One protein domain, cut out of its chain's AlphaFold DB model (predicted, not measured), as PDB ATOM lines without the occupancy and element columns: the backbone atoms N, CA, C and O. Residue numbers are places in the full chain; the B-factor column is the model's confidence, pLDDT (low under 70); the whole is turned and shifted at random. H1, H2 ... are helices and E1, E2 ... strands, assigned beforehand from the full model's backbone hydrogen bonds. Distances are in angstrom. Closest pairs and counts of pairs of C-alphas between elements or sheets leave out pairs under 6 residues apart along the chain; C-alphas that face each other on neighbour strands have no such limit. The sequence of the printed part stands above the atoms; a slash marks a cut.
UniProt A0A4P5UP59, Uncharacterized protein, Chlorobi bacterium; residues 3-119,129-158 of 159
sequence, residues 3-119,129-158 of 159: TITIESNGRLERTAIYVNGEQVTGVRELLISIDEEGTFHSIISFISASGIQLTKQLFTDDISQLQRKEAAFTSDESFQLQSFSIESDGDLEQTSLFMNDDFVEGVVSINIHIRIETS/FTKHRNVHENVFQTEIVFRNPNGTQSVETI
ATOM      1  N   THR A   3     181.905 151.146 175.324       98.19
ATOM      2  CA  THR A   3     182.596 151.291 176.606       98.19
ATOM      3  C   THR A   3     182.542 152.744 177.038       98.19
ATOM      4  O   THR A   3     182.929 153.633 176.274       98.19
ATOM      5  N   ILE A   4     182.055 152.990 178.249       98.12
ATOM      6  CA  ILE A   4     182.101 154.293 178.910       98.12
ATOM      7  C   ILE A   4     183.102 154.184 180.043       98.12
ATOM      8  O   ILE A   4     182.913 153.359 180.930       98.12
ATOM      9  N   THR A   5     184.133 155.018 180.021       98.00
ATOM     10  CA  THR A   5     185.159 155.051 181.066       98.00
ATOM     11  C   THR A   5     185.155 156.416 181.725       98.00
ATOM     12  O   THR A   5     185.070 157.444 181.051       98.00
ATOM     13  N   ILE A   6     185.245 156.430 183.047       97.94
ATOM     14  CA  ILE A   6     185.412 157.630 183.852       97.94
ATOM     15  C   ILE A   6     186.733 157.478 184.593       97.94
ATOM     16  O   ILE A   6     186.931 156.500 185.306       97.94
ATOM     17  N   GLU A   7     187.613 158.458 184.443       97.12
ATOM     18  CA  GLU A   7     188.825 158.575 185.249       97.12
ATOM     19  C   GLU A   7     188.658 159.748 186.206       97.12
ATOM     20  O   GLU A   7     188.365 160.867 185.767       97.12
ATOM     21  N   SER A   8     188.815 159.506 187.507       96.62
ATOM     22  CA  SER A   8     188.686 160.546 188.524       96.62
ATOM     23  C   SER A   8     189.419 160.207 189.821       96.62
ATOM     24  O   SER A   8     189.818 159.074 190.054       96.62
ATOM     25  N   ASN A   9     189.584 161.212 190.678       94.69
ATOM     26  CA  ASN A   9     189.996 161.071 192.080       94.69
ATOM     27  C   ASN A   9     188.945 161.648 193.048       94.69
ATOM     28  O   ASN A   9     189.281 162.223 194.089       94.69
ATOM     29  N   GLY A  10     187.680 161.643 192.620       93.81
ATOM     30  CA  GLY A  10     186.556 162.168 193.388       93.81
ATOM     31  C   GLY A  10     186.299 163.666 193.205       93.81
ATOM     32  O   GLY A  10     185.450 164.236 193.891       93.81
ATOM     33  N   ARG A  11     187.030 164.345 192.307       90.75
ATOM     34  CA  ARG A  11     186.901 165.794 192.080       90.75
ATOM     35  C   ARG A  11     186.522 166.129 190.644       90.75
ATOM     36  O   ARG A  11     187.133 165.641 189.695       90.75
ATOM     37  N   LEU A  12     185.563 167.042 190.474       91.50
ATOM     38  CA  LEU A  12     185.046 167.452 189.161       91.50
ATOM     39  C   LEU A  12     186.139 167.995 188.231       91.50
ATOM     40  O   LEU A  12     186.165 167.657 187.050       91.50
ATOM     41  N   GLU A  13     187.071 168.797 188.748       89.00
ATOM     42  CA  GLU A  13     188.190 169.345 187.973       89.00
ATOM     43  C   GLU A  13     189.235 168.294 187.572       89.00
ATOM     44  O   GLU A  13     190.051 168.533 186.682       89.00
ATOM     45  N   ARG A  14     189.202 167.125 188.219       92.75
ATOM     46  CA  ARG A  14     190.049 165.961 187.953       92.75
ATOM     47  C   ARG A  14     189.228 164.790 187.410       92.75
ATOM     48  O   ARG A  14     189.567 163.648 187.666       92.75
ATOM     49  N   THR A  15     188.158 165.065 186.664       94.94
ATOM     50  CA  THR A  15     187.318 164.027 186.054       94.94
ATOM     51  C   THR A  15     187.395 164.078 184.531       94.94
ATOM     52  O   THR A  15     187.160 165.122 183.917       94.94
ATOM     53  N   ALA A  16     187.685 162.939 183.909       95.88
ATOM     54  CA  ALA A  16     187.607 162.732 182.469       95.88
ATOM     55  C   ALA A  16     186.606 161.623 182.148       95.88
ATOM     56  O   ALA A  16     186.534 160.618 182.843       95.88
ATOM     57  N   ILE A  17     185.839 161.816 181.076       97.19
ATOM     58  CA  ILE A  17     184.900 160.821 180.557       97.19
ATOM     59  C   ILE A  17     185.369 160.443 179.154       97.19
ATOM     60  O   ILE A  17     185.691 161.321 178.346       97.19
ATOM     61  N   TYR A  18     185.375 159.151 178.866       97.56
ATOM     62  CA  TYR A  18     185.770 158.568 177.595       97.56
ATOM     63  C   TYR A  18     184.642 157.688 177.072       97.56
ATOM     64  O   TYR A  18     183.936 157.032 177.838       97.56
ATOM     65  N   VAL A  19     184.488 157.658 175.750       97.62
ATOM     66  CA  VAL A  19     183.588 156.712 175.085       97.62
ATOM     67  C   VAL A  19     184.363 155.984 174.006       97.62
ATOM     68  O   VAL A  19     184.847 156.633 173.079       97.62
ATOM     69  N   ASN A  20     184.452 154.660 174.121       96.38
ATOM     70  CA  ASN A  20     185.278 153.786 173.284       96.38
ATOM     71  C   ASN A  20     186.753 154.232 173.239       96.38
ATOM     72  O   ASN A  20     187.353 154.296 172.171       96.38
ATOM     73  N   GLY A  21     187.313 154.602 174.396       94.81
ATOM     74  CA  GLY A  21     188.712 155.027 174.539       94.81
ATOM     75  C   GLY A  21     189.012 156.473 174.128       94.81
ATOM     76  O   GLY A  21     190.083 156.983 174.436       94.81
ATOM     77  N   GLU A  22     188.078 157.179 173.486       96.31
ATOM     78  CA  GLU A  22     188.271 158.584 173.108       96.31
ATOM     79  C   GLU A  22     187.653 159.525 174.142       96.31
ATOM     80  O   GLU A  22     186.449 159.437 174.431       96.31
ATOM     81  N   GLN A  23     188.440 160.477 174.654       96.88
ATOM     82  CA  GLN A  23     187.938 161.442 175.628       96.88
ATOM     83  C   GLN A  23     186.892 162.361 174.999       96.88
ATOM     84  O   GLN A  23     187.050 162.860 173.880       96.88
ATOM     85  N   VAL A  24     185.824 162.624 175.748       96.81
ATOM     86  CA  VAL A  24     184.741 163.510 175.323       96.81
ATOM     87  C   VAL A  24     184.809 164.864 176.020       96.81
ATOM     88  O   VAL A  24     185.419 165.033 177.080       96.81
ATOM     89  N   THR A  25     184.197 165.868 175.401       95.00
ATOM     90  CA  THR A  25     184.136 167.236 175.925       95.00
ATOM     91  C   THR A  25     182.723 167.804 175.854       95.00
ATOM     92  O   THR A  25     181.832 167.231 175.234       95.00
ATOM     93  N   GLY A  26     182.508 168.935 176.528       93.31
ATOM     94  CA  GLY A  26     181.213 169.615 176.561       93.31
ATOM     95  C   GLY A  26     180.145 168.897 177.390       93.31
ATOM     96  O   GLY A  26     178.984 169.301 177.327       93.31
ATOM     97  N   VAL A  27     180.515 167.865 178.159       95.31
ATOM     98  CA  VAL A  27     179.608 167.139 179.057       95.31
ATOM     99  C   VAL A  27     179.080 168.085 180.137       95.31
ATOM    100  O   VAL A  27     179.839 168.792 180.799       95.31
ATOM    101  N   ARG A  28     177.758 168.109 180.280       95.44
ATOM    102  CA  ARG A  28     177.006 168.854 181.298       95.44
ATOM    103  C   ARG A  28     176.532 167.953 182.409       95.44
ATOM    104  O   ARG A  28     176.542 168.350 183.568       95.44
ATOM    105  N   GLU A  29     176.117 166.753 182.042       97.06
ATOM    106  CA  GLU A  29     175.607 165.787 182.988       97.06
ATOM    107  C   GLU A  29     175.879 164.380 182.484       97.06
ATOM    108  O   GLU A  29     175.667 164.085 181.309       97.06
ATOM    109  N   LEU A  30     176.336 163.532 183.389       98.12
ATOM    110  CA  LEU A  30     176.383 162.094 183.246       98.12
ATOM    111  C   LEU A  30     175.546 161.519 184.382       98.12
ATOM    112  O   LEU A  30     175.827 161.798 185.549       98.12
ATOM    113  N   LEU A  31     174.519 160.751 184.040       98.25
ATOM    114  CA  LEU A  31     173.706 160.044 185.018       98.25
ATOM    115  C   LEU A  31     173.590 158.582 184.607       98.25
ATOM    116  O   LEU A  31     173.019 158.268 183.565       98.25
ATOM    117  N   ILE A  32     174.150 157.707 185.433       98.31
ATOM    118  CA  ILE A  32     174.101 156.261 185.281       98.31
ATOM    119  C   ILE A  32     173.480 155.690 186.550       98.31
ATOM    120  O   ILE A  32     173.958 155.943 187.650       98.31
ATOM    121  N   SER A  33     172.399 154.942 186.393       97.81
ATOM    122  CA  SER A  33     171.729 154.207 187.456       97.81
ATOM    123  C   SER A  33     171.420 152.827 186.909       97.81
ATOM    124  O   SER A  33     170.552 152.689 186.046       97.81
ATOM    125  N   ILE A  34     172.165 151.832 187.371       97.56
ATOM    126  CA  ILE A  34     172.010 150.437 186.956       97.56
ATOM    127  C   ILE A  34     171.807 149.612 188.221       97.56
ATOM    128  O   ILE A  34     172.553 149.803 189.179       97.56
ATOM    129  N   ASP A  35     170.820 148.723 188.248       96.44
ATOM    130  CA  ASP A  35     170.635 147.768 189.342       96.44
ATOM    131  C   ASP A  35     170.283 146.365 188.838       96.44
ATOM    132  O   ASP A  35     169.838 146.181 187.704       96.44
ATOM    133  N   GLU A  36     170.508 145.368 189.694       93.38
ATOM    134  CA  GLU A  36     170.239 143.954 189.405       93.38
ATOM    135  C   GLU A  36     168.740 143.627 189.243       93.38
ATOM    136  O   GLU A  36     168.396 142.563 188.734       93.38
ATOM    137  N   GLU A  37     167.845 144.541 189.635       92.38
ATOM    138  CA  GLU A  37     166.387 144.371 189.581       92.38
ATOM    139  C   GLU A  37     165.777 144.901 188.266       92.38
ATOM    140  O   GLU A  37     164.567 144.796 188.044       92.38
ATOM    141  N   GLY A  38     166.610 145.437 187.365       90.75
ATOM    142  CA  GLY A  38     166.234 145.810 186.002       90.75
ATOM    143  C   GLY A  38     166.212 147.312 185.715       90.75
ATOM    144  O   GLY A  38     165.840 147.706 184.606       90.75
ATOM    145  N   THR A  39     166.614 148.174 186.653       94.31
ATOM    146  CA  THR A  39     166.866 149.583 186.322       94.31
ATOM    147  C   THR A  39     168.097 149.667 185.430       94.31
ATOM    148  O   THR A  39     169.182 149.232 185.805       94.31
ATOM    149  N   PHE A  40     167.943 150.290 184.262       96.44
ATOM    150  CA  PHE A  40     169.057 150.605 183.376       96.44
ATOM    151  C   PHE A  40     168.865 151.999 182.777       96.44
ATOM    152  O   PHE A  40     168.198 152.208 181.760       96.44
ATOM    153  N   HIS A  41     169.435 152.993 183.444       96.44
ATOM    154  CA  HIS A  41     169.461 154.371 182.981       96.44
ATOM    155  C   HIS A  41     170.901 154.792 182.784       96.44
ATOM    156  O   HIS A  41     171.711 154.686 183.696       96.44
ATOM    157  N   SER A  42     171.222 155.290 181.598       96.88
ATOM    158  CA  SER A  42     172.558 155.791 181.316       96.88
ATOM    159  C   SER A  42     172.446 156.937 180.335       96.88
ATOM    160  O   SER A  42     172.437 156.733 179.124       96.88
ATOM    161  N   ILE A  43     172.319 158.151 180.856       97.75
ATOM    162  CA  ILE A  43     172.139 159.361 180.064       97.75
ATOM    163  C   ILE A  43     173.379 160.241 180.119       97.75
ATOM    164  O   ILE A  43     174.027 160.390 181.155       97.75
ATOM    165  N   ILE A  44     173.666 160.883 178.993       97.94
ATOM    166  CA  ILE A  44     174.646 161.955 178.901       97.94
ATOM    167  C   ILE A  44     173.985 163.190 178.306       97.94
ATOM    168  O   ILE A  44     173.340 163.120 177.259       97.94
ATOM    169  N   SER A  45     174.162 164.329 178.965       97.50
ATOM    170  CA  SER A  45     173.832 165.643 178.424       97.50
ATOM    171  C   SER A  45     175.115 166.382 178.075       97.50
ATOM    172  O   SER A  45     176.035 166.448 178.890       97.50
ATOM    173  N   PHE A  46     175.192 166.965 176.882       96.00
ATOM    174  CA  PHE A  46     176.388 167.654 176.396       96.00
ATOM    175  C   PHE A  46     176.045 168.791 175.433       96.00
ATOM    176  O   PHE A  46     174.960 168.831 174.856       96.00
ATOM    177  N   ILE A  47     176.980 169.721 175.253       95.25
ATOM    178  CA  ILE A  47     176.891 170.774 174.236       95.25
ATOM    179  C   ILE A  47     177.474 170.246 172.926       95.25
ATOM    180  O   ILE A  47     178.627 169.826 172.879       95.25
ATOM    181  N   SER A  48     176.678 170.257 171.860       94.50
ATOM    182  CA  SER A  48     177.125 169.860 170.525       94.50
ATOM    183  C   SER A  48     178.030 170.920 169.885       94.50
ATOM    184  O   SER A  48     178.104 172.066 170.334       94.50
ATOM    185  N   ALA A  49     178.642 170.583 168.746       92.56
ATOM    186  CA  ALA A  49     179.422 171.538 167.955       92.56
ATOM    187  C   ALA A  49     178.625 172.774 167.489       92.56
ATOM    188  O   ALA A  49     179.218 173.820 167.237       92.56
ATOM    189  N   SER A  50     177.293 172.682 167.395       93.75
ATOM    190  CA  SER A  50     176.419 173.817 167.071       93.75
ATOM    191  C   SER A  50     176.005 174.644 168.295       93.75
ATOM    192  O   SER A  50     175.214 175.576 168.162       93.75
ATOM    193  N   GLY A  51     176.513 174.317 169.488       92.50
ATOM    194  CA  GLY A  51     176.184 175.004 170.738       92.50
ATOM    195  C   GLY A  51     174.844 174.592 171.353       92.50
ATOM    196  O   GLY A  51     174.400 175.217 172.313       92.50
ATOM    197  N   ILE A  52     174.190 173.555 170.821       93.81
ATOM    198  CA  ILE A  52     172.900 173.061 171.315       93.81
ATOM    199  C   ILE A  52     173.149 171.998 172.384       93.81
ATOM    200  O   ILE A  52     173.940 171.080 172.168       93.81
ATOM    201  N   GLN A  53     172.453 172.093 173.519       94.88
ATOM    202  CA  GLN A  53     172.454 171.019 174.508       94.88
ATOM    203  C   GLN A  53     171.616 169.842 174.007       94.88
ATOM    204  O   GLN A  53     170.444 170.004 173.671       94.88
ATOM    205  N   LEU A  54     172.224 168.663 173.985       96.75
ATOM    206  CA  LEU A  54     171.591 167.403 173.622       96.75
ATOM    207  C   LEU A  54     171.680 166.440 174.800       96.75
ATOM    208  O   LEU A  54     172.665 166.465 175.534       96.75
ATOM    209  N   THR A  55     170.679 165.575 174.931       97.88
ATOM    210  CA  THR A  55     170.662 164.468 175.894       97.88
ATOM    211  C   THR A  55     170.466 163.166 175.130       97.88
ATOM    212  O   THR A  55     169.632 163.108 174.223       97.88
ATOM    213  N   LYS A  56     171.265 162.151 175.457       98.06
ATOM    214  CA  LYS A  56     171.311 160.858 174.761       98.06
ATOM    215  C   LYS A  56     171.397 159.708 175.754       98.06
ATOM    216  O   LYS A  56     172.055 159.852 176.783       98.06
ATOM    217  N   GLN A  57     170.802 158.571 175.409       97.38
ATOM    218  CA  GLN A  57     171.081 157.288 176.049       97.38
ATOM    219  C   GLN A  57     172.450 156.783 175.590       97.38
ATOM    220  O   GLN A  57     172.692 156.556 174.405       97.38
ATOM    221  N   LEU A  58     173.367 156.617 176.534       96.19
ATOM    222  CA  LEU A  58     174.779 156.388 176.266       96.19
ATOM    223  C   LEU A  58     175.070 155.112 175.503       96.19
ATOM    224  O   LEU A  58     176.021 155.133 174.735       96.19
ATOM    225  N   PHE A  59     174.304 154.037 175.690       97.12
ATOM    226  CA  PHE A  59     174.600 152.729 175.091       97.12
ATOM    227  C   PHE A  59     173.777 152.426 173.835       97.12
ATOM    228  O   PHE A  59     174.257 151.711 172.959       97.12
ATOM    229  N   THR A  60     172.601 153.039 173.690       95.50
ATOM    230  CA  THR A  60     171.637 152.698 172.632       95.50
ATOM    231  C   THR A  60     171.446 153.793 171.586       95.50
ATOM    232  O   THR A  60     171.183 153.477 170.426       95.50
ATOM    233  N   ASP A  61     171.631 155.071 171.932       97.19
ATOM    234  CA  ASP A  61     171.473 156.157 170.963       97.19
ATOM    235  C   ASP A  61     172.712 156.329 170.068       97.19
ATOM    236  O   ASP A  61     173.837 155.914 170.391       97.19
ATOM    237  N   ASP A  62     172.504 157.034 168.949       95.94
ATOM    238  CA  ASP A  62     173.585 157.667 168.197       95.94
ATOM    239  C   ASP A  62     174.133 158.885 168.959       95.94
ATOM    240  O   ASP A  62     173.427 159.872 169.223       95.94
ATOM    241  N   ILE A  63     175.425 158.800 169.273       95.81
ATOM    242  CA  ILE A  63     176.220 159.790 169.998       95.81
ATOM    243  C   ILE A  63     177.289 160.440 169.107       95.81
ATOM    244  O   ILE A  63     178.216 161.059 169.616       95.81
ATOM    245  N   SER A  64     177.169 160.342 167.780       95.38
ATOM    246  CA  SER A  64     178.085 160.961 166.803       95.38
ATOM    247  C   SER A  64     178.280 162.475 166.991       95.38
ATOM    248  O   SER A  64     179.305 163.028 166.602       95.38
ATOM    249  N   GLN A  65     177.315 163.154 167.617       96.62
ATOM    250  CA  GLN A  65     177.371 164.588 167.920       96.62
ATOM    251  C   GLN A  65     178.203 164.921 169.172       96.62
ATOM    252  O   GLN A  65     178.456 166.103 169.428       96.62
ATOM    253  N   LEU A  66     178.593 163.913 169.960       96.06
ATOM    254  CA  LEU A  66     179.430 164.070 171.143       96.06
ATOM    255  C   LEU A  66     180.856 164.413 170.710       96.06
ATOM    256  O   LEU A  66     181.503 163.677 169.965       96.06
ATOM    257  N   GLN A  67     181.339 165.564 171.164       95.88
ATOM    258  CA  GLN A  67     182.624 166.088 170.730       95.88
ATOM    259  C   GLN A  67     183.777 165.343 171.400       95.88
ATOM    260  O   GLN A  67     183.745 165.086 172.605       95.88
ATOM    261  N   ARG A  68     184.818 165.051 170.616       95.69
ATOM    262  CA  ARG A  68     186.056 164.417 171.078       95.69
ATOM    263  C   ARG A  68     187.142 165.452 171.336       95.69
ATOM    264  O   ARG A  68     187.128 166.530 170.738       95.69
ATOM    265  N   LYS A  69     188.075 165.121 172.223       94.62
ATOM    266  CA  LYS A  69     189.296 165.896 172.459       94.62
ATOM    267  C   LYS A  69     190.466 164.972 172.792       94.62
ATOM    268  O   LYS A  69     190.260 163.819 173.153       94.62
ATOM    269  N   GLU A  70     191.670 165.526 172.705       91.38
ATOM    270  CA  GLU A  70     192.882 164.900 173.233       91.38
ATOM    271  C   GLU A  70     192.765 164.639 174.739       91.38
ATOM    272  O   GLU A  70     192.048 165.360 175.450       91.38
ATOM    273  N   ALA A  71     193.510 163.635 175.205       88.75
ATOM    274  CA  ALA A  71     193.591 163.276 176.614       88.75
ATOM    275  C   ALA A  71     193.971 164.495 177.475       88.75
ATOM    276  O   ALA A  71     194.927 165.218 177.194       88.75
ATOM    277  N   ALA A  72     193.192 164.738 178.526       85.56
ATOM    278  CA  ALA A  72     193.342 165.889 179.409       85.56
ATOM    279  C   ALA A  72     194.433 165.688 180.462       85.56
ATOM    280  O   ALA A  72     194.886 166.670 181.047       85.56
ATOM    281  N   PHE A  73     194.820 164.438 180.707       88.38
ATOM    282  CA  PHE A  73     195.812 164.060 181.697       88.38
ATOM    283  C   PHE A  73     197.016 163.440 181.005       88.38
ATOM    284  O   PHE A  73     196.893 162.669 180.053       88.38
ATOM    285  N   THR A  74     198.197 163.810 181.483       87.19
ATOM    286  CA  THR A  74     199.434 163.116 181.122       87.19
ATOM    287  C   THR A  74     199.468 161.728 181.763       87.19
ATOM    288  O   THR A  74     198.769 161.485 182.744       87.19
ATOM    289  N   SER A  75     200.316 160.822 181.265       81.44
ATOM    290  CA  SER A  75     200.457 159.479 181.852       81.44
ATOM    291  C   SER A  75     200.747 159.524 183.358       81.44
ATOM    292  O   SER A  75     200.139 158.779 184.116       81.44
ATOM    293  N   ASP A  76     201.607 160.451 183.796       82.88
ATOM    294  CA  ASP A  76     201.949 160.652 185.211       82.88
ATOM    295  C   ASP A  76     200.750 161.099 186.063       82.88
ATOM    296  O   ASP A  76     200.637 160.726 187.232       82.88
ATOM    297  N   GLU A  77     199.844 161.897 185.492       85.06
ATOM    298  CA  GLU A  77     198.619 162.324 186.170       85.06
ATOM    299  C   GLU A  77     197.573 161.213 186.208       85.06
ATOM    300  O   GLU A  77     196.935 161.039 187.243       85.06
ATOM    301  N   SER A  78     197.432 160.437 185.130       81.12
ATOM    302  CA  SER A  78     196.509 159.298 185.073       81.12
ATOM    303  C   SER A  78     196.834 158.233 186.123       81.12
ATOM    304  O   SER A  78     195.913 157.648 186.676       81.12
ATOM    305  N   PHE A  79     198.108 158.043 186.497       82.50
ATOM    306  CA  PHE A  79     198.487 157.138 187.597       82.50
ATOM    307  C   PHE A  79     197.924 157.536 188.971       82.50
ATOM    308  O   PHE A  79     197.958 156.733 189.901       82.50
ATOM    309  N   GLN A  80     197.450 158.773 189.130       87.38
ATOM    310  CA  GLN A  80     196.828 159.259 190.367       87.38
ATOM    311  C   GLN A  80     195.297 159.217 190.313       87.38
ATOM    312  O   GLN A  80     194.647 159.652 191.266       87.38
ATOM    313  N   LEU A  81     194.725 158.760 189.198       93.88
ATOM    314  CA  LEU A  81     193.290 158.649 188.997       93.88
ATOM    315  C   LEU A  81     192.875 157.184 189.081       93.88
ATOM    316  O   LEU A  81     193.613 156.283 188.692       93.88
ATOM    317  N   GLN A  82     191.664 156.971 189.571       95.88
ATOM    318  CA  GLN A  82     190.982 155.696 189.501       95.88
ATOM    319  C   GLN A  82     190.120 155.671 188.241       95.88
ATOM    320  O   GLN A  82     189.460 156.658 187.904       95.88
ATOM    321  N   SER A  83     190.152 154.547 187.530       96.75
ATOM    322  CA  SER A  83     189.348 154.303 186.336       96.75
ATOM    323  C   SER A  83     188.163 153.418 186.689       96.75
ATOM    324  O   SER A  83     188.319 152.397 187.359       96.75
ATOM    325  N   PHE A  84     186.980 153.790 186.215       98.44
ATOM    326  CA  PHE A  84     185.788 152.957 186.259       98.44
ATOM    327  C   PHE A  84     185.178 152.875 184.866       98.44
ATOM    328  O   PHE A  84     184.863 153.905 184.262       98.44
ATOM    329  N   SER A  85     185.012 151.659 184.356       98.44
ATOM    330  CA  SER A  85     184.501 151.406 183.014       98.44
ATOM    331  C   SER A  85     183.253 150.539 183.037       98.44
ATOM    332  O   SER A  85     183.162 149.572 183.788       98.44
ATOM    333  N   ILE A  86     182.314 150.875 182.158       98.44
ATOM    334  CA  ILE A  86     181.104 150.107 181.884       98.44
ATOM    335  C   ILE A  86     181.130 149.733 180.407       98.44
ATOM    336  O   ILE A  86     181.127 150.612 179.542       98.44
ATOM    337  N   GLU A  87     181.136 148.440 180.116       98.38
ATOM    338  CA  GLU A  87     180.966 147.903 178.770       98.38
ATOM    339  C   GLU A  87     179.566 147.314 178.639       98.38
ATOM    340  O   GLU A  87     179.193 146.427 179.403       98.38
ATOM    341  N   SER A  88     178.773 147.830 177.700       97.50
ATOM    342  CA  SER A  88     177.381 147.411 177.526       97.50
ATOM    343  C   SER A  88     176.868 147.700 176.113       97.50
ATOM    344  O   SER A  88     177.414 148.532 175.379       97.50
ATOM    345  N   ASP A  89     175.809 147.014 175.698       95.62
ATOM    346  CA  ASP A  89     174.969 147.374 174.548       95.62
ATOM    347  C   ASP A  89     173.603 147.966 174.957       95.62
ATOM    348  O   ASP A  89     172.788 148.294 174.094       95.62
ATOM    349  N   GLY A  90     173.392 148.179 176.259       93.81
ATOM    350  CA  GLY A  90     172.138 148.641 176.847       93.81
ATOM    351  C   GLY A  90     171.311 147.530 177.493       93.81
ATOM    352  O   GLY A  90     170.280 147.842 178.087       93.81
ATOM    353  N   ASP A  91     171.745 146.272 177.394       93.94
ATOM    354  CA  ASP A  91     171.166 145.137 178.111       93.94
ATOM    355  C   ASP A  91     171.950 144.848 179.405       93.94
ATOM    356  O   ASP A  91     173.183 144.781 179.409       93.94
ATOM    357  N   LEU A  92     171.233 144.656 180.516       93.94
ATOM    358  CA  LEU A  92     171.814 144.332 181.819       93.94
ATOM    359  C   LEU A  92     172.569 142.995 181.780       93.94
ATOM    360  O   LEU A  92     173.650 142.893 182.356       93.94
ATOM    361  N   GLU A  93     172.051 141.994 181.058       93.38
ATOM    362  CA  GLU A  93     172.700 140.679 180.934       93.38
ATOM    363  C   GLU A  93     174.007 140.741 180.128       93.38
ATOM    364  O   GLU A  93     174.861 139.863 180.252       93.38
ATOM    365  N   GLN A  94     174.168 141.779 179.305       94.06
ATOM    366  CA  GLN A  94     175.359 142.053 178.499       94.06
ATOM    367  C   GLN A  94     176.101 143.291 179.023       94.06
ATOM    368  O   GLN A  94     176.650 144.073 178.250       94.06
ATOM    369  N   THR A  95     176.110 143.501 180.341       96.62
ATOM    370  CA  THR A  95     176.833 144.610 180.973       96.62
ATOM    371  C   THR A  95     177.967 144.092 181.846       96.62
ATOM    372  O   THR A  95     177.773 143.240 182.705       96.62
ATOM    373  N   SER A  96     179.171 144.615 181.621       97.50
ATOM    374  CA  SER A  96     180.376 144.307 182.394       97.50
ATOM    375  C   SER A  96     180.988 145.576 182.967       97.50
ATOM    376  O   SER A  96     180.935 146.645 182.355       97.50
ATOM    377  N   LEU A  97     181.565 145.449 184.157       97.94
ATOM    378  CA  LEU A  97     182.089 146.556 184.946       97.94
ATOM    379  C   LEU A  97     183.557 146.306 185.250       97.94
ATOM    380  O   LEU A  97     183.939 145.180 185.573       97.94
ATOM    381  N   PHE A  98     184.361 147.357 185.171       98.44
ATOM    382  CA  PHE A  98     185.793 147.281 185.411       98.44
ATOM    383  C   PHE A  98     186.248 148.446 186.278       98.44
ATOM    384  O   PHE A  98     185.804 149.578 186.081       98.44
ATOM    385  N   MET A  99     187.157 148.184 187.208       97.19
ATOM    386  CA  MET A  99     187.776 149.189 188.058       97.19
ATOM    387  C   MET A  99     189.288 149.049 187.944       97.19
ATOM    388  O   MET A  99     189.834 148.007 188.282       97.19
ATOM    389  N   ASN A 100     189.954 150.085 187.433       95.75
ATOM    390  CA  ASN A 100     191.371 150.039 187.053       95.75
ATOM    391  C   ASN A 100     191.700 148.836 186.146       95.75
ATOM    392  O   ASN A 100     192.665 148.121 186.386       95.75
ATOM    393  N   ASP A 101     190.863 148.617 185.128       95.06
ATOM    394  CA  ASP A 101     190.936 147.518 184.149       95.06
ATOM    395  C   ASP A 101     190.687 146.098 184.699       95.06
ATOM    396  O   ASP A 101     190.591 145.149 183.918       95.06
ATOM    397  N   ASP A 102     190.478 145.944 186.007       97.56
ATOM    398  CA  ASP A 102     190.094 144.671 186.617       97.56
ATOM    399  C   ASP A 102     188.570 144.503 186.630       97.56
ATOM    400  O   ASP A 102     187.830 145.423 186.984       97.56
ATOM    401  N   PHE A 103     188.086 143.316 186.258       97.69
ATOM    402  CA  PHE A 103     186.657 142.993 186.268       97.69
ATOM    403  C   PHE A 103     186.078 143.032 187.688       97.69
ATOM    404  O   PHE A 103     186.677 142.514 188.633       97.69
ATOM    405  N   VAL A 104     184.889 143.620 187.827       96.38
ATOM    406  CA  VAL A 104     184.219 143.819 189.115       96.38
ATOM    407  C   VAL A 104     183.014 142.887 189.239       96.38
ATOM    408  O   VAL A 104     182.028 143.017 188.516       96.38
ATOM    409  N   GLU A 105     183.076 141.970 190.204       93.62
ATOM    410  CA  GLU A 105     182.006 141.012 190.510       93.62
ATOM    411  C   GLU A 105     181.130 141.449 191.693       93.62
ATOM    412  O   GLU A 105     181.509 142.286 192.512       93.62
ATOM    413  N   GLY A 106     179.950 140.830 191.817       93.88
ATOM    414  CA  GLY A 106     179.093 140.968 193.001       93.88
ATOM    415  C   GLY A 106     178.406 142.328 193.142       93.88
ATOM    416  O   GLY A 106     177.992 142.687 194.245       93.88
ATOM    417  N   VAL A 107     178.291 143.081 192.049       96.56
ATOM    418  CA  VAL A 107     177.645 144.397 192.018       96.56
ATOM    419  C   VAL A 107     176.128 144.240 192.026       96.56
ATOM    420  O   VAL A 107     175.562 143.546 191.188       96.56
ATOM    421  N   VAL A 108     175.483 144.910 192.974       97.38
ATOM    422  CA  VAL A 108     174.025 145.007 193.114       97.38
ATOM    423  C   VAL A 108     173.497 146.213 192.352       97.38
ATOM    424  O   VAL A 108     172.491 146.122 191.655       97.38
ATOM    425  N   SER A 109     174.160 147.361 192.499       97.88
ATOM    426  CA  SER A 109     173.783 148.579 191.795       97.88
ATOM    427  C   SER A 109     174.936 149.569 191.681       97.88
ATOM    428  O   SER A 109     175.899 149.531 192.447       97.88
ATOM    429  N   ILE A 110     174.817 150.468 190.710       97.94
ATOM    430  CA  ILE A 110     175.706 151.605 190.487       97.94
ATOM    431  C   ILE A 110     174.856 152.859 190.396       97.94
ATOM    432  O   ILE A 110     173.870 152.896 189.654       97.94
ATOM    433  N   ASN A 111     175.289 153.909 191.085       98.31
ATOM    434  CA  ASN A 111     174.770 155.253 190.921       98.31
ATOM    435  C   ASN A 111     175.918 156.224 190.638       98.31
ATOM    436  O   ASN A 111     176.764 156.479 191.489       98.31
ATOM    437  N   ILE A 112     175.947 156.779 189.433       98.44
ATOM    438  CA  ILE A 112     176.875 157.834 189.039       98.44
ATOM    439  C   ILE A 112     176.036 159.030 188.631       98.44
ATOM    440  O   ILE A 112     175.297 158.970 187.654       98.44
ATOM    441  N   HIS A 113     176.190 160.136 189.343       97.88
ATOM    442  CA  HIS A 113     175.634 161.426 188.981       97.88
ATOM    443  C   HIS A 113     176.732 162.482 189.023       97.88
ATOM    444  O   HIS A 113     177.153 162.954 190.078       97.88
ATOM    445  N   ILE A 114     177.196 162.863 187.838       97.19
ATOM    446  CA  ILE A 114     178.164 163.939 187.652       97.19
ATOM    447  C   ILE A 114     177.456 165.054 186.895       97.19
ATOM    448  O   ILE A 114     177.061 164.870 185.746       97.19
ATOM    449  N   ARG A 115     177.308 166.227 187.509       95.44
ATOM    450  CA  ARG A 115     176.726 167.418 186.881       95.44
ATOM    451  C   ARG A 115     177.692 168.589 186.992       95.44
ATOM    452  O   ARG A 115     178.102 168.960 188.090       95.44
ATOM    453  N   ILE A 116     178.011 169.180 185.844       90.06
ATOM    454  CA  ILE A 116     178.925 170.314 185.703       90.06
ATOM    455  C   ILE A 116     178.124 171.525 185.231       90.06
ATOM    456  O   ILE A 116     177.860 171.704 184.035       90.06
ATOM    457  N   GLU A 117     177.787 172.401 186.168       80.69
ATOM    458  CA  GLU A 117     177.208 173.696 185.857       80.69
ATOM    459  C   GLU A 117     178.334 174.657 185.467       80.69
ATOM    460  O   GLU A 117     179.107 175.130 186.301       80.69
ATOM    461  N   THR A 118     178.427 175.010 184.183       63.34
ATOM    462  CA  THR A 118     179.194 176.208 183.832       63.34
ATOM    463  C   THR A 118     178.261 177.391 183.938       63.34
ATOM    464  O   THR A 118     177.616 177.786 182.964       63.34
ATOM    465  N   SER A 119     178.224 177.995 185.115       48.69
ATOM    466  CA  SER A 119     177.847 179.394 185.194       48.69
ATOM    467  C   SER A 119     178.870 180.161 184.354       48.69
ATOM    468  O   SER A 119     179.983 180.423 184.791       48.69
ATOM    469  N   PHE A 129     168.536 192.515 190.125       56.25
ATOM    470  CA  PHE A 129     167.086 192.407 189.873       56.25
ATOM    471  C   PHE A 129     166.528 191.007 189.581       56.25
ATOM    472  O   PHE A 129     165.344 190.884 189.279       56.25
ATOM    473  N   THR A 130     167.302 189.931 189.728       47.00
ATOM    474  CA  THR A 130     166.773 188.564 189.551       47.00
ATOM    475  C   THR A 130     166.738 187.789 190.859       47.00
ATOM    476  O   THR A 130     167.698 187.144 191.273       47.00
ATOM    477  N   LYS A 131     165.566 187.857 191.490       45.41
ATOM    478  CA  LYS A 131     165.095 186.993 192.571       45.41
ATOM    479  C   LYS A 131     164.999 185.545 192.045       45.41
ATOM    480  O   LYS A 131     164.330 185.309 191.048       45.41
ATOM    481  N   HIS A 132     165.681 184.616 192.718       42.47
ATOM    482  CA  HIS A 132     165.538 183.150 192.618       42.47
ATOM    483  C   HIS A 132     165.657 182.553 191.206       42.47
ATOM    484  O   HIS A 132     164.737 181.915 190.698       42.47
ATOM    485  N   ARG A 133     166.830 182.684 190.581       43.59
ATOM    486  CA  ARG A 133     167.218 181.696 189.571       43.59
ATOM    487  C   ARG A 133     167.612 180.437 190.348       43.59
ATOM    488  O   ARG A 133     168.548 180.512 191.137       43.59
ATOM    489  N   ASN A 134     166.868 179.338 190.197       42.09
ATOM    490  CA  ASN A 134     167.290 178.019 190.677       42.09
ATOM    491  C   ASN A 134     168.596 177.679 189.952       42.09
ATOM    492  O   ASN A 134     168.577 177.202 188.822       42.09
ATOM    493  N   VAL A 135     169.726 178.042 190.554       51.69
ATOM    494  CA  VAL A 135     171.035 177.582 190.108       51.69
ATOM    495  C   VAL A 135     171.113 176.148 190.600       51.69
ATOM    496  O   VAL A 135     171.159 175.918 191.805       51.69
ATOM    497  N   HIS A 136     171.015 175.185 189.688       58.31
ATOM    498  CA  HIS A 136     171.299 173.802 190.041       58.31
ATOM    499  C   HIS A 136     172.784 173.709 190.415       58.31
ATOM    500  O   HIS A 136     173.636 174.249 189.712       58.31
ATOM    501  N   GLU A 137     173.077 173.091 191.555       81.38
ATOM    502  CA  GLU A 137     174.444 172.950 192.057       81.38
ATOM    503  C   GLU A 137     175.220 171.899 191.250       81.38
ATOM    504  O   GLU A 137     174.630 171.010 190.625       81.38
ATOM    505  N   ASN A 138     176.550 172.014 191.260       89.81
ATOM    506  CA  ASN A 138     177.423 170.948 190.777       89.81
ATOM    507  C   ASN A 138     177.171 169.678 191.596       89.81
ATOM    508  O   ASN A 138     177.033 169.753 192.816       89.81
ATOM    509  N   VAL A 139     177.161 168.522 190.935       94.44
ATOM    510  CA  VAL A 139     176.958 167.223 191.588       94.44
ATOM    511  C   VAL A 139     178.120 166.307 191.241       94.44
ATOM    512  O   VAL A 139     178.528 166.239 190.082       94.44
ATOM    513  N   PHE A 140     178.643 165.617 192.248       96.06
ATOM    514  CA  PHE A 140     179.577 164.510 192.083       96.06
ATOM    515  C   PHE A 140     179.213 163.433 193.104       96.06
ATOM    516  O   PHE A 140     179.610 163.505 194.264       96.06
ATOM    517  N   GLN A 141     178.390 162.481 192.680       97.00
ATOM    518  CA  GLN A 141     177.997 161.318 193.466       97.00
ATOM    519  C   GLN A 141     178.317 160.076 192.650       97.00
ATOM    520  O   GLN A 141     177.898 159.965 191.502       97.00
ATOM    521  N   THR A 142     179.105 159.172 193.213       97.50
ATOM    522  CA  THR A 142     179.583 157.980 192.511       97.50
ATOM    523  C   THR A 142     179.649 156.838 193.505       97.50
ATOM    524  O   THR A 142     180.624 156.712 194.242       97.50
ATOM    525  N   GLU A 143     178.593 156.045 193.558       98.19
ATOM    526  CA  GLU A 143     178.404 154.974 194.526       98.19
ATOM    527  C   GLU A 143     178.211 153.645 193.802       98.19
ATOM    528  O   GLU A 143     177.576 153.568 192.746       98.19
ATOM    529  N   ILE A 144     178.745 152.592 194.399       98.31
ATOM    530  CA  ILE A 144     178.547 151.212 193.981       98.31
ATOM    531  C   ILE A 144     178.137 150.387 195.199       98.31
ATOM    532  O   ILE A 144     178.651 150.576 196.304       98.31
ATOM    533  N   VAL A 145     177.165 149.500 195.007       98.38
ATOM    534  CA  VAL A 145     176.667 148.608 196.052       98.38
ATOM    535  C   VAL A 145     177.109 147.191 195.739       98.38
ATOM    536  O   VAL A 145     176.829 146.679 194.657       98.38
ATOM    537  N   PHE A 146     177.756 146.540 196.701       97.81
ATOM    538  CA  PHE A 146     178.223 145.163 196.585       97.81
ATOM    539  C   PHE A 146     177.419 144.211 197.458       97.81
ATOM    540  O   PHE A 146     177.004 144.555 198.569       97.81
ATOM    541  N   ARG A 147     177.264 142.972 196.988       96.94
ATOM    542  CA  ARG A 147     176.765 141.849 197.780       96.94
ATOM    543  C   ARG A 147     177.934 141.106 198.420       96.94
ATOM    544  O   ARG A 147     178.773 140.523 197.744       96.94
ATOM    545  N   ASN A 148     177.946 141.079 199.746       94.50
ATOM    546  CA  ASN A 148     178.958 140.384 200.533       94.50
ATOM    547  C   ASN A 148     178.678 138.869 200.600       94.50
ATOM    548  O   ASN A 148     177.523 138.448 200.474       94.50
ATOM    549  N   PRO A 149     179.688 138.030 200.909       92.31
ATOM    550  CA  PRO A 149     179.516 136.574 201.008       92.31
ATOM    551  C   PRO A 149     178.480 136.109 202.046       92.31
ATOM    552  O   PRO A 149     177.916 135.026 201.928       92.31
ATOM    553  N   ASN A 150     178.222 136.919 203.075       94.19
ATOM    554  CA  ASN A 150     177.213 136.664 204.108       94.19
ATOM    555  C   ASN A 150     175.794 137.136 203.710       94.19
ATOM    556  O   ASN A 150     174.885 137.068 204.536       94.19
ATOM    557  N   GLY A 151     175.609 137.648 202.487       92.38
ATOM    558  CA  GLY A 151     174.343 138.175 201.977       92.38
ATOM    559  C   GLY A 151     174.028 139.624 202.368       92.38
ATOM    560  O   GLY A 151     172.988 140.132 201.955       92.38
ATOM    561  N   THR A 152     174.884 140.307 203.137       96.06
ATOM    562  CA  THR A 152     174.704 141.741 203.433       96.06
ATOM    563  C   THR A 152     175.193 142.610 202.279       96.06
ATOM    564  O   THR A 152     175.990 142.170 201.455       96.06
ATOM    565  N   GLN A 153     174.778 143.873 202.246       97.19
ATOM    566  CA  GLN A 153     175.241 144.839 201.250       97.19
ATOM    567  C   GLN A 153     176.225 145.844 201.856       97.19
ATOM    568  O   GLN A 153     176.093 146.213 203.024       97.19
ATOM    569  N   SER A 154     177.203 146.270 201.062       97.44
ATOM    570  CA  SER A 154     178.114 147.379 201.367       97.44
ATOM    571  C   SER A 154     178.005 148.442 200.284       97.44
ATOM    572  O   SER A 154     177.782 148.119 199.121       97.44
ATOM    573  N   VAL A 155     178.138 149.706 200.682       97.81
ATOM    574  CA  VAL A 155     178.161 150.855 199.772       97.81
ATOM    575  C   VAL A 155     179.569 151.421 199.777       97.81
ATOM    576  O   VAL A 155     180.133 151.652 200.850       97.81
ATOM    577  N   GLU A 156     180.119 151.646 198.592       97.00
ATOM    578  CA  GLU A 156     181.454 152.199 198.394       97.00
ATOM    579  C   GLU A 156     181.406 153.357 197.398       97.00
ATOM    580  O   GLU A 156     180.583 153.373 196.479       97.00
ATOM    581  N   THR A 157     182.293 154.335 197.578       96.19
ATOM    582  CA  THR A 157     182.514 155.385 196.580       96.19
ATOM    583  C   THR A 157     183.439 154.851 195.490       96.19
ATOM    584  O   THR A 157     184.418 154.175 195.792       96.19
ATOM    585  N   ILE A 158     183.150 155.173 194.229       96.12
ATOM    586  CA  ILE A 158     183.941 154.701 193.079       96.12
ATOM    587  C   ILE A 158     185.295 155.430 192.943       96.12
ATOM    588  O   ILE A 158     186.227 154.830 192.421       96.12
TER     589      ILE A 158
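This is residues 3 to 119 and 129 to 158 of the 159 residues of an uncharacterized protein of Chlorobi bacterium (UniProt A0A4P5UP59). A broad sheet of six strands, E5 E4 E3 E8 E9 E10, has a smaller sheet of four, E2 E1 E6 E7, over one face, the strands of the two sheets crossed. H1 lies at the far side of the smaller sheet from the larger one, and residues 129 to 134, next to the cut, stand free and stick out from the body as a tail. The 147 printed residues run E1 E2 E3 E4 E5 H1 E6 E7 E8 E9 E10, and both sheets are antiparallel throughout. The class is mostly strand, with under half of the residues in named elements; the whole is compact, with a radius of gyration of the C-alphas of 16.1 A and spans of 57 by 40 by 30 A.

Look first at the larger sheet, in order E5, residues 53 to 57, E4, residues 40 to 47, E3, residues 27 to 35, E8, residues 107 to 115, E9, residues 139 to 147, and E10, residues 153 to 157. E3 E4 E5 form a meander, each strand the antiparallel neighbour of the one before. Find N 32 and O 112 of E3 and E8 at 2.8 A, N 31 and O 43 of E3 and E4 at 2.9 A, and N 44 and O 56 of E4 and E5 at 2.9 A. On E8's other side, N 111 and O 143 of E9 are 2.8 A apart, and in the hairpin E9 and E10, N 144 and O 156 are 2.9 A apart. The smaller sheet is E2, residues 16 to 19, E1, residues 3 to 8, E6, residues 82 to 88, and E7, residues 96 to 99. There N 5 and O 18 of the hairpin E1 and E2 are 3.0 A apart, N 6 and O 84 of E1 and E6 2.8 A, and N 85 and O 98 of the hairpin E6 and E7 2.8 A. E2 and E3 are only just apart, at 8.4 A. H1, residues 75 to 78, is on neither sheet; its closest C-alpha to E1 is Ser 78, 7.7 A from that of Glu 7. H1 is too short for an O i to N i+4 pair, and its one O i to N i+3 pair is within range.

Find C-alpha 3 at (182.596, 151.291, 176.606), where E1 begins. E9 runs 26.1 A from C-alpha 139 at (176.958, 167.223, 191.588) to C-alpha 147; E3 spans 23.7 A, E8 23.6 A, E4 23.5 A and E6 19.9 A. E10 ends at C-alpha 157, (182.514, 155.385, 196.580).

The C-alphas of Phe 129 and Asn 150, the two farthest apart, are 58.4 A from each other. Residues 120 to 128 are not printed, and C-alphas 119 and 129 stand 17.5 A apart across the cut between E8 and E9. The link from E5 to H1, 17 residues, is long. Mean pLDDT of the printed part is 91.8; residues 118 to 119 and 129 to 136 are under 70.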